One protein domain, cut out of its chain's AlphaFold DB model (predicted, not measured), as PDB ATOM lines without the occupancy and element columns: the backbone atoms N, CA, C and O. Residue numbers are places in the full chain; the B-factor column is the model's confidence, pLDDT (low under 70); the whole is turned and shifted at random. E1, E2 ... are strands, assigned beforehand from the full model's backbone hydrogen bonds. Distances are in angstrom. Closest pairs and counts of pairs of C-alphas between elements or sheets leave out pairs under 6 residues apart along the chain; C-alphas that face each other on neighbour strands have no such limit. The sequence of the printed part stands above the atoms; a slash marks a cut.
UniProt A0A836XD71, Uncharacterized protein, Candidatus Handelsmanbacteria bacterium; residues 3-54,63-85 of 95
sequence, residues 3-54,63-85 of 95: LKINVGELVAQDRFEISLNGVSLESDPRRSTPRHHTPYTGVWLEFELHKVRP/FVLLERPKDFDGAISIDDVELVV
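This is residues 3 to 54 and 63 to 85 of the 95 residues of an uncharacterized protein of Candidatus Handelsmanbacteria bacterium (UniProt A0A836XD71). A strongly twisted sheet of four strands, E3 - E4 - E1 - E6, makes one wall, and the small sheet of E2 and E5 covers part of one face of it across a gap, loosely face to face. The links 9 to 14 and 68 to 76 cross between the sheets at one end, and 21 to 29 at the other. The 75 printed residues hold six named strands, E1 to E6 in chain order, and no named helix; both sheets are antiparallel. The class is all strand, with 36 of the 75 residues in named strands, under half. The whole is compact, with a radius of gyration of the C-alphas of 12.8 A, and spans 36 by 29 by 16 A.

E1, residues 3 to 8, begins at C-alpha 3 (173.853, 158.878, 163.616) and is 16.5 A long. E4 is residues 43 to 48, 16.0 A, and E3 residues 30 to 34. E6, residues 77 to 84, is 20.8 A long and ends at C-alpha 84 (178.649, 155.162, 165.372). E2 is residues 15 to 20, 17.3 A, and E5 residues 63 to 67.

Inner strands E1 and E4 are antiparallel at 164 degrees, with N 5 and O 45 2.9 A apart. Edge strand E6 is antiparallel to E1, with N 4 and O 82 at 2.8 A. E3, the other edge strand, forms a hairpin with E4, with N 31 and O 46 at 2.9 A. E2 and E5 are antiparallel at 161 degrees, with N 17 and O 64 at 2.9 A. E1 and E2 are apart, as are E5 and E6.

The farthest C-alphas, of Asp 71 and Val 85, are 39.6 A apart. Residues 55 to 62 are not printed; C-alphas 54 and 63 are 15.7 A apart across this cut. Of the links printed whole, none is long. Residues 36 to 41 have pLDDT under 70.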
ATOM      1  N   LEU A   3     173.532 157.454 163.557       95.56
ATOM      2  CA  LEU A   3     173.853 158.878 163.616       95.56
ATOM      3  C   LEU A   3     173.217 159.462 164.873       95.56
ATOM      4  O   LEU A   3     172.016 159.302 165.075       95.56
ATOM      5  N   LYS A   4     173.997 160.151 165.695       95.19
ATOM      6  CA  LYS A   4     173.515 160.812 166.905       95.19
ATOM      7  C   LYS A   4     173.826 162.299 166.817       95.19
ATOM      8  O   LYS A   4     174.940 162.675 166.474       95.19
ATOM      9  N   ILE A   5     172.843 163.136 167.119       94.88
ATOM     10  CA  ILE A   5     172.977 164.596 167.115       94.88
ATOM     11  C   ILE A   5     172.497 165.095 168.472       94.88
ATOM     12  O   ILE A   5     171.340 164.859 168.822       94.88
ATOM     13  N   ASN A   6     173.359 165.747 169.248       93.81
ATOM     14  CA  ASN A   6     172.949 166.369 170.500       93.81
ATOM     15  C   ASN A   6     172.473 167.795 170.228       93.81
ATOM     16  O   ASN A   6     173.214 168.602 169.666       93.81
ATOM     17  N   VAL A   7     171.229 168.078 170.606       92.44
ATOM     18  CA  VAL A   7     170.571 169.353 170.323       92.44
ATOM     19  C   VAL A   7     170.180 170.034 171.629       92.44
ATOM     20  O   VAL A   7     169.289 169.555 172.337       92.44
ATOM     21  N   GLY A   8     170.843 171.145 171.941       90.75
ATOM     22  CA  GLY A   8     170.553 171.987 173.096       90.75
ATOM     23  C   GLY A   8     169.288 172.821 172.898       90.75
ATOM     24  O   GLY A   8     168.969 173.231 171.779       90.75
ATOM     25  N   GLU A   9     168.561 173.058 173.995       87.75
ATOM     26  CA  GLU A   9     167.331 173.870 174.028       87.75
ATOM     27  C   GLU A   9     166.228 173.402 173.056       87.75
ATOM     28  O   GLU A   9     165.373 174.194 172.658       87.75
ATOM     29  N   LEU A  10     166.232 172.124 172.649       87.81
ATOM     30  CA  LEU A  10     165.202 171.550 171.782       87.81
ATOM     31  C   LEU A  10     163.889 171.367 172.553       87.81
ATOM     32  O   LEU A  10     163.848 170.657 173.561       87.81
ATOM     33  N   VAL A  11     162.797 171.928 172.038       86.88
ATOM     34  CA  VAL A  11     161.453 171.763 172.604       86.88
ATOM     35  C   VAL A  11     160.557 170.947 171.677       86.88
ATOM     36  O   VAL A  11     160.743 170.905 170.465       86.88
ATOM     37  N   ALA A  12     159.545 170.284 172.241       85.31
ATOM     38  CA  ALA A  12     158.694 169.345 171.502       85.31
ATOM     39  C   ALA A  12     157.922 169.972 170.321       85.31
ATOM     40  O   ALA A  12     157.493 169.253 169.424       85.31
ATOM     41  N   GLN A  13     157.724 171.292 170.344       89.31
ATOM     42  CA  GLN A  13     157.007 172.051 169.315       89.31
ATOM     43  C   GLN A  13     157.934 172.584 168.210       89.31
ATOM     44  O   GLN A  13     157.434 173.144 167.237       89.31
ATOM     45  N   ASP A  14     159.256 172.425 168.340       91.12
ATOM     46  CA  ASP A  14     160.190 172.799 167.280       91.12
ATOM     47  C   ASP A  14     159.973 171.924 166.047       91.12
ATOM     48  O   ASP A  14     159.852 170.697 166.135       91.12
ATOM     49  N   ARG A  15     159.979 172.555 164.874       92.38
ATOM     50  CA  ARG A  15     159.953 171.859 163.588       92.38
ATOM     51  C   ARG A  15     161.300 172.011 162.919       92.38
ATOM     52  O   ARG A  15     161.759 173.127 162.685       92.38
ATOM     53  N   PHE A  16     161.914 170.892 162.578       93.31
ATOM     54  CA  PHE A  16     163.215 170.864 161.933       93.31
ATOM     55  C   PHE A  16     163.284 169.741 160.904       93.31
ATOM     56  O   PHE A  16     162.587 168.735 161.014       93.31
ATOM     57  N   GLU A  17     164.162 169.915 159.927       95.25
ATOM     58  CA  GLU A  17     164.491 168.912 158.922       95.25
ATOM     59  C   GLU A  17     165.947 168.492 159.073       95.25
ATOM     60  O   GLU A  17     166.836 169.325 159.283       95.25
ATOM     61  N   ILE A  18     166.199 167.192 158.925       95.62
ATOM     62  CA  ILE A  18     167.549 166.634 158.917       95.62
ATOM     63  C   ILE A  18     167.724 165.819 157.646       95.62
ATOM     64  O   ILE A  18     166.892 164.975 157.317       95.62
ATOM     65  N   SER A  19     168.816 166.068 156.931       96.75
ATOM     66  CA  SER A  19     169.158 165.320 155.724       96.75
ATOM     67  C   SER A  19     170.626 164.936 155.697       96.75
ATOM     68  O   SER A  19     171.491 165.697 156.134       96.75
ATOM     69  N   LEU A  20     170.902 163.758 155.147       96.62
ATOM     70  CA  LEU A  20     172.243 163.264 154.871       96.62
ATOM     71  C   LEU A  20     172.400 163.132 153.358       96.62
ATOM     72  O   LEU A  20     171.597 162.480 152.693       96.62
ATOM     73  N   ASN A  21     173.422 163.785 152.806       95.50
ATOM     74  CA  ASN A  21     173.708 163.812 151.369       95.50
ATOM     75  C   ASN A  21     172.503 164.264 150.522       95.50
ATOM     76  O   ASN A  21     172.266 163.759 149.429       95.50
ATOM     77  N   GLY A  22     171.725 165.217 151.049       95.62
ATOM     78  CA  GLY A  22     170.531 165.760 150.396       95.62
ATOM     79  C   GLY A  22     169.273 164.894 150.521       95.62
ATOM     80  O   GLY A  22     168.228 165.296 150.019       95.62
ATOM     81  N   VAL A  23     169.337 163.746 151.204       95.56
ATOM     82  CA  VAL A  23     168.185 162.860 151.432       95.56
ATOM     83  C   VAL A  23     167.683 163.018 152.864       95.56
ATOM     84  O   VAL A  23     168.468 162.953 153.809       95.56
ATOM     85  N   SER A  24     166.376 163.239 153.029       94.81
ATOM     86  CA  SER A  24     165.736 163.396 154.343       94.81
ATOM     87  C   SER A  24     165.851 162.128 155.198       94.81
ATOM     88  O   SER A  24     165.641 161.017 154.708       94.81
ATOM     89  N   LEU A  25     166.135 162.309 156.490       94.38
ATOM     90  CA  LEU A  25     166.198 161.235 157.486       94.38
ATOM     91  C   LEU A  25     164.845 160.928 158.148       94.38
ATOM     92  O   LEU A  25     164.775 160.038 158.987       94.38
ATOM     93  N   GLU A  26     163.756 161.607 157.774       87.38
ATOM     94  CA  GLU A  26     162.415 161.340 158.335       87.38
ATOM     95  C   GLU A  26     161.947 159.890 158.145       87.38
ATOM     96  O   GLU A  26     161.109 159.391 158.892       87.38
ATOM     97  N   SER A  27     162.479 159.211 157.126       78.62
ATOM     98  CA  SER A  27     162.111 157.834 156.790       78.62
ATOM     99  C   SER A  27     162.850 156.757 157.596       78.62
ATOM    100  O   SER A  27     162.503 155.574 157.459       78.62
ATOM    101  N   ASP A  28     163.847 157.154 158.395       78.94
ATOM    102  CA  ASP A  28     164.641 156.285 159.265       78.94
ATOM    103  C   ASP A  28     164.143 156.372 160.728       78.94
ATOM    104  O   ASP A  28     163.683 157.432 161.166       78.94
ATOM    105  N   PRO A  29     164.200 155.274 161.510       74.69
ATOM    106  CA  PRO A  29     163.765 155.283 162.904       74.69
ATOM    107  C   PRO A  29     164.549 156.300 163.738       74.69
ATOM    108  O   PRO A  29     165.781 156.271 163.760       74.69
ATOM    109  N   ARG A  30     163.823 157.166 164.457       87.12
ATOM    110  CA  ARG A  30     164.390 158.180 165.354       87.12
ATOM    111  C   ARG A  30     164.029 157.898 166.806       87.12
ATOM    112  O   ARG A  30     162.849 157.769 167.137       87.12
ATOM    113  N   ARG A  31     165.027 157.918 167.687       85.69
ATOM    114  CA  ARG A  31     164.845 157.951 169.144       85.69
ATOM    115  C   ARG A  31     165.309 159.296 169.702       85.69
ATOM    116  O   ARG A  31     166.268 159.876 169.202       85.69
ATOM    117  N   SER A  32     164.630 159.771 170.743       83.69
ATOM    118  CA  SER A  32     165.084 160.902 171.556       83.69
ATOM    119  C   SER A  32     165.507 160.401 172.933       83.69
ATOM    120  O   SER A  32     164.702 159.759 173.612       83.69
ATOM    121  N   THR A  33     166.735 160.691 173.359       84.56
ATOM    122  CA  THR A  33     167.218 160.357 174.708       84.56
ATOM    123  C   THR A  33     167.763 161.608 175.413       84.56
ATOM    124  O   THR A  33     168.466 162.412 174.795       84.56
ATOM    125  N   PRO A  34     167.430 161.846 176.698       80.31
ATOM    126  CA  PRO A  34     168.047 162.928 177.460       80.31
ATOM    127  C   PRO A  34     169.551 162.688 177.623       80.31
ATOM    128  O   PRO A  34     169.982 161.560 177.872       80.31
ATOM    129  N   ARG A  35     170.376 163.736 177.551       72.69
ATOM    130  CA  ARG A  35     171.800 163.609 177.896       72.69
ATOM    131  C   ARG A  35     171.946 163.501 179.425       72.69
ATOM    132  O   ARG A  35     171.532 164.382 180.170       72.69
ATOM    133  N   HIS A  36     172.525 162.394 179.896       60.66
ATOM    134  CA  HIS A  36     172.409 161.932 181.290       60.66
ATOM    135  C   HIS A  36     173.363 162.569 182.330       60.66
ATOM    136  O   HIS A  36     173.319 162.170 183.490       60.66
ATOM    137  N   HIS A  37     174.208 163.551 181.982       60.41
ATOM    138  CA  HIS A  37     175.329 163.942 182.863       60.41
ATOM    139  C   HIS A  37     175.491 165.429 183.210       60.41
ATOM    140  O   HIS A  37     176.390 165.750 183.983       60.41
ATOM    141  N   THR A  38     174.630 166.335 182.742       50.56
ATOM    142  CA  THR A  38     174.657 167.742 183.186       50.56
ATOM    143  C   THR A  38     173.235 168.291 183.346       50.56
ATOM    144  O   THR A  38     172.349 167.896 182.599       50.56
ATOM    145  N   PRO A  39     172.950 169.170 184.320       41.38
ATOM    146  CA  PRO A  39     171.740 169.989 184.267       41.38
ATOM    147  C   PRO A  39     171.834 170.913 183.031       41.38
ATOM    148  O   PRO A  39     172.943 171.296 182.669       41.38
ATOM    149  N   TYR A  40     170.707 171.230 182.376       52.22
ATOM    150  CA  TYR A  40     170.597 171.965 181.086       52.22
ATOM    151  C   TYR A  40     170.882 171.155 179.805       52.22
ATOM    152  O   TYR A  40     171.315 171.688 178.790       52.22
ATOM    153  N   THR A  41     170.673 169.841 179.839       65.25
ATOM    154  CA  THR A  41     171.108 168.931 178.780       65.25
ATOM    155  C   THR A  41     170.220 168.887 177.546       65.25
ATOM    156  O   THR A  41     169.050 168.514 177.618       65.25
ATOM    157  N   GLY A  42     170.838 169.150 176.392       78.25
ATOM    158  CA  GLY A  42     170.271 168.869 175.083       78.25
ATOM    159  C   GLY A  42     169.822 167.416 174.904       78.25
ATOM    160  O   GLY A  42     170.232 166.495 175.622       78.25
ATOM    161  N   VAL A  43     168.965 167.206 173.914       89.38
ATOM    162  CA  VAL A  43     168.394 165.904 173.569       89.38
ATOM    163  C   VAL A  43     169.256 165.252 172.499       89.38
ATOM    164  O   VAL A  43     169.582 165.873 171.490       89.38
ATOM    165  N   TRP A  44     169.606 163.983 172.688       92.94
ATOM    166  CA  TRP A  44     170.157 163.175 171.610       92.94
ATOM    167  C   TRP A  44     169.043 162.757 170.662       92.94
ATOM    168  O   TRP A  44     168.103 162.071 171.062       92.94
ATOM    169  N   LEU A  45     169.165 163.166 169.405       93.81
ATOM    170  CA  LEU A  45     168.408 162.637 168.282       93.81
ATOM    171  C   LEU A  45     169.226 161.508 167.658       93.81
ATOM    172  O   LEU A  45     170.288 161.755 167.088       93.81
ATOM    173  N   GLU A  46     168.750 160.278 167.789       95.25
ATOM    174  CA  GLU A  46     169.451 159.080 167.334       95.25
ATOM    175  C   GLU A  46     168.710 158.478 166.140       95.25
ATOM    176  O   GLU A  46     167.533 158.134 166.259       95.25
ATOM    177  N   PHE A  47     169.391 158.363 165.002       94.88
ATOM    178  CA  PHE A  47     168.867 157.814 163.756       94.88
ATOM    179  C   PHE A  47     169.576 156.505 163.430       94.88
ATOM    180  O   PHE A  47     170.790 156.478 163.196       94.88
ATOM    181  N   GLU A  48     168.813 155.418 163.356       93.12
ATOM    182  CA  GLU A  48     169.310 154.176 162.774       93.12
ATOM    183  C   GLU A  48     169.266 154.287 161.249       93.12
ATOM    184  O   GLU A  48     168.201 154.251 160.641       93.12
ATOM    185  N   LEU A  49     170.431 154.441 160.620       92.00
ATOM    186  CA  LEU A  49     170.553 154.863 159.219       92.00
ATOM    187  C   LEU A  49     170.229 153.771 158.184       92.00
ATOM    188  O   LEU A  49     171.053 153.504 157.318       92.00
ATOM    189  N   HIS A  50     169.104 153.067 158.266       87.00
ATOM    190  CA  HIS A  50     168.837 151.886 157.433       87.00
ATOM    191  C   HIS A  50     168.744 152.183 155.938       87.00
ATOM    192  O   HIS A  50     169.293 151.421 155.136       87.00
ATOM    193  N   LYS A  51     168.074 153.280 155.580       85.62
ATOM    194  CA  LYS A  51     167.794 153.656 154.189       85.62
ATOM    195  C   LYS A  51     168.793 154.666 153.647       85.62
ATOM    196  O   LYS A  51     169.218 154.541 152.500       85.62
ATOM    197  N   VAL A  52     169.185 155.648 154.459       89.12
ATOM    198  CA  VAL A  52     170.115 156.703 154.046       89.12
ATOM    199  C   VAL A  52     171.495 156.426 154.634       89.12
ATOM    200  O   VAL A  52     171.747 156.667 155.810       89.12
ATOM    201  N   ARG A  53     172.414 155.902 153.814       90.06
ATOM    202  CA  ARG A  53     173.772 155.538 154.247       90.06
ATOM    203  C   ARG A  53     174.803 156.593 153.824       90.06
ATOM    204  O   ARG A  53     174.715 157.114 152.708       90.06
ATOM    205  N   PRO A  54     175.817 156.874 154.660       92.44
ATOM    206  CA  PRO A  54     176.980 157.625 154.222       92.44
ATOM    207  C   PRO A  54     177.761 156.830 153.170       92.44
ATOM    208  O   PRO A  54     177.773 155.596 153.178       92.44
ATOM    209  N   PHE A  63     171.125 170.191 159.067       95.12
ATOM    210  CA  PHE A  63     170.079 170.416 160.058       95.12
ATOM    211  C   PHE A  63     169.454 171.785 159.786       95.12
ATOM    212  O   PHE A  63     170.176 172.778 159.676       95.12
ATOM    213  N   VAL A  64     168.134 171.849 159.651       95.38
ATOM    214  CA  VAL A  64     167.406 173.096 159.391       95.38
ATOM    215  C   VAL A  64     166.317 173.254 160.430       95.38
ATOM    216  O   VAL A  64     165.419 172.426 160.498       95.38
ATOM    217  N   LEU A  65     166.366 174.336 161.201       93.44
ATOM    218  CA  LEU A  65     165.251 174.749 162.044       93.44
ATOM    219  C   LEU A  65     164.245 175.518 161.182       93.44
ATOM    220  O   LEU A  65     164.572 176.580 160.655       93.44
ATOM    221  N   LEU A  66     163.051 174.960 161.008       94.44
ATOM    222  CA  LEU A  66     161.987 175.558 160.203       94.44
ATOM    223  C   LEU A  66     161.141 176.526 161.026       94.44
ATOM    224  O   LEU A  66     160.777 177.597 160.548       94.44
ATOM    225  N   GLU A  67     160.794 176.125 162.246       93.25
ATOM    226  CA  GLU A  67     159.852 176.855 163.088       93.25
ATOM    227  C   GLU A  67     160.098 176.544 164.565       93.25
ATOM    228  O   GLU A  67     160.469 175.421 164.918       93.25
ATOM    229  N   ARG A  68     159.852 177.543 165.415       91.88
ATOM    230  CA  ARG A  68     159.813 177.424 166.875       91.88
ATOM    231  C   ARG A  68     158.465 177.924 167.396       91.88
ATOM    232  O   ARG A  68     157.856 178.774 166.737       91.88
ATOM    233  N   PRO A  69     157.994 177.454 168.565       91.50
ATOM    234  CA  PRO A  69     156.824 178.043 169.202       91.50
ATOM    235  C   PRO A  69     157.000 179.548 169.428       91.50
ATOM    236  O   PRO A  69     158.086 180.037 169.743       91.50
ATOM    237  N   LYS A  70     155.898 180.279 169.250       85.75
ATOM    238  CA  LYS A  70     155.844 181.719 169.513       85.75
ATOM    239  C   LYS A  70     156.162 181.964 170.991       85.75
ATOM    240  O   LYS A  70     155.762 181.168 171.835       85.75
ATOM    241  N   ASP A  71     156.897 183.036 171.264       85.25
ATOM    242  CA  ASP A  71     157.346 183.451 172.602       85.25
ATOM    243  C   ASP A  71     158.464 182.584 173.226       85.25
ATOM    244  O   ASP A  71     158.761 182.711 174.414       85.25
ATOM    245  N   PHE A  72     159.125 181.725 172.437       82.38
ATOM    246  CA  PHE A  72     160.355 181.041 172.852       82.38
ATOM    247  C   PHE A  72     161.601 181.777 172.336       82.38
ATOM    248  O   PHE A  72     162.009 181.599 171.189       82.38
ATOM    249  N   ASP A  73     162.227 182.576 173.204       77.44
ATOM    250  CA  ASP A  73     163.395 183.412 172.864       77.44
ATOM    251  C   ASP A  73     164.735 182.647 172.828       77.44
ATOM    252  O   ASP A  73     165.775 183.206 172.475       77.44
ATOM    253  N   GLY A  74     164.740 181.364 173.201       81.25
ATOM    254  CA  GLY A  74     165.943 180.534 173.176       81.25
ATOM    255  C   GLY A  74     166.419 180.231 171.751       81.25
ATOM    256  O   GLY A  74     165.625 180.126 170.813       81.25
ATOM    257  N   ALA A  75     167.722 180.009 171.585       85.06
ATOM    258  CA  ALA A  75     168.313 179.503 170.344       85.06
ATOM    259  C   ALA A  75     168.573 177.996 170.448       85.06
ATOM    260  O   ALA A  75     168.879 177.500 171.528       85.06
ATOM    261  N   ILE A  76     168.472 177.271 169.330       89.06
ATOM    262  CA  ILE A  76     168.943 175.882 169.263       89.06
ATOM    263  C   ILE A  76     170.459 175.882 169.081       89.06
ATOM    264  O   ILE A  76     170.999 176.658 168.290       89.06
ATOM    265  N   SER A  77     171.126 174.966 169.769       90.94
ATOM    266  CA  SER A  77     172.537 174.643 169.572       90.94
ATOM    267  C   SER A  77     172.686 173.192 169.122       90.94
ATOM    268  O   SER A  77     171.910 172.319 169.508       90.94
ATOM    269  N   ILE A  78     173.677 172.942 168.267       92.94
ATOM    270  CA  ILE A  78     174.163 171.589 167.998       92.94
ATOM    271  C   ILE A  78     175.431 171.432 168.819       92.94
ATOM    272  O   ILE A  78     176.453 172.035 168.493       92.94
ATOM    273  N   ASP A  79     175.335 170.656 169.889       91.94
ATOM    274  CA  ASP A  79     176.424 170.509 170.854       91.94
ATOM    275  C   ASP A  79     177.405 169.417 170.424       91.94
ATOM    276  O   ASP A  79     178.604 169.524 170.678       91.94
ATOM    277  N   ASP A  80     176.904 168.366 169.764       93.25
ATOM    278  CA  ASP A  80     177.712 167.230 169.318       93.25
ATOM    279  C   ASP A  80     177.056 166.472 168.149       93.25
ATOM    280  O   ASP A  80     175.827 166.454 168.005       93.25
ATOM    281  N   VAL A  81     177.878 165.819 167.326       93.88
ATOM    282  CA  VAL A  81     177.459 164.946 166.223       93.88
ATOM    283  C   VAL A  81     178.358 163.711 166.175       93.88
ATOM    284  O   VAL A  81     179.551 163.804 165.898       93.88
ATOM    285  N   GLU A  82     177.762 162.532 166.344       94.88
ATOM    286  CA  GLU A  82     178.464 161.248 166.321       94.88
ATOM    287  C   GLU A  82     177.933 160.349 165.200       94.88
ATOM    288  O   GLU A  82     176.723 160.197 165.023       94.88
ATOM    289  N   LEU A  83     178.835 159.672 164.485       93.31
ATOM    290  CA  LEU A  83     178.488 158.554 163.609       93.31
ATOM    291  C   LEU A  83     179.093 157.268 164.176       93.31
ATOM    292  O   LEU A  83     180.294 157.028 164.067       93.31
ATOM    293  N   VAL A  84     178.247 156.430 164.766       93.25
ATOM    294  CA  VAL A  84     178.649 155.162 165.372       93.25
ATOM    295  C   VAL A  84     178.595 154.062 164.317       93.25
ATOM    296  O   VAL A  84     177.526 153.717 163.801       93.25
ATOM    297  N   VAL A  85     179.758 153.500 163.992       87.88
ATOM    298  CA  VAL A  85     179.895 152.351 163.090       87.88
ATOM    299  C   VAL A  85     180.272 151.134 163.919       87.88
ATOM    300  O   VAL A  85     181.393 151.024 164.403       87.88
TER     301      VAL A  85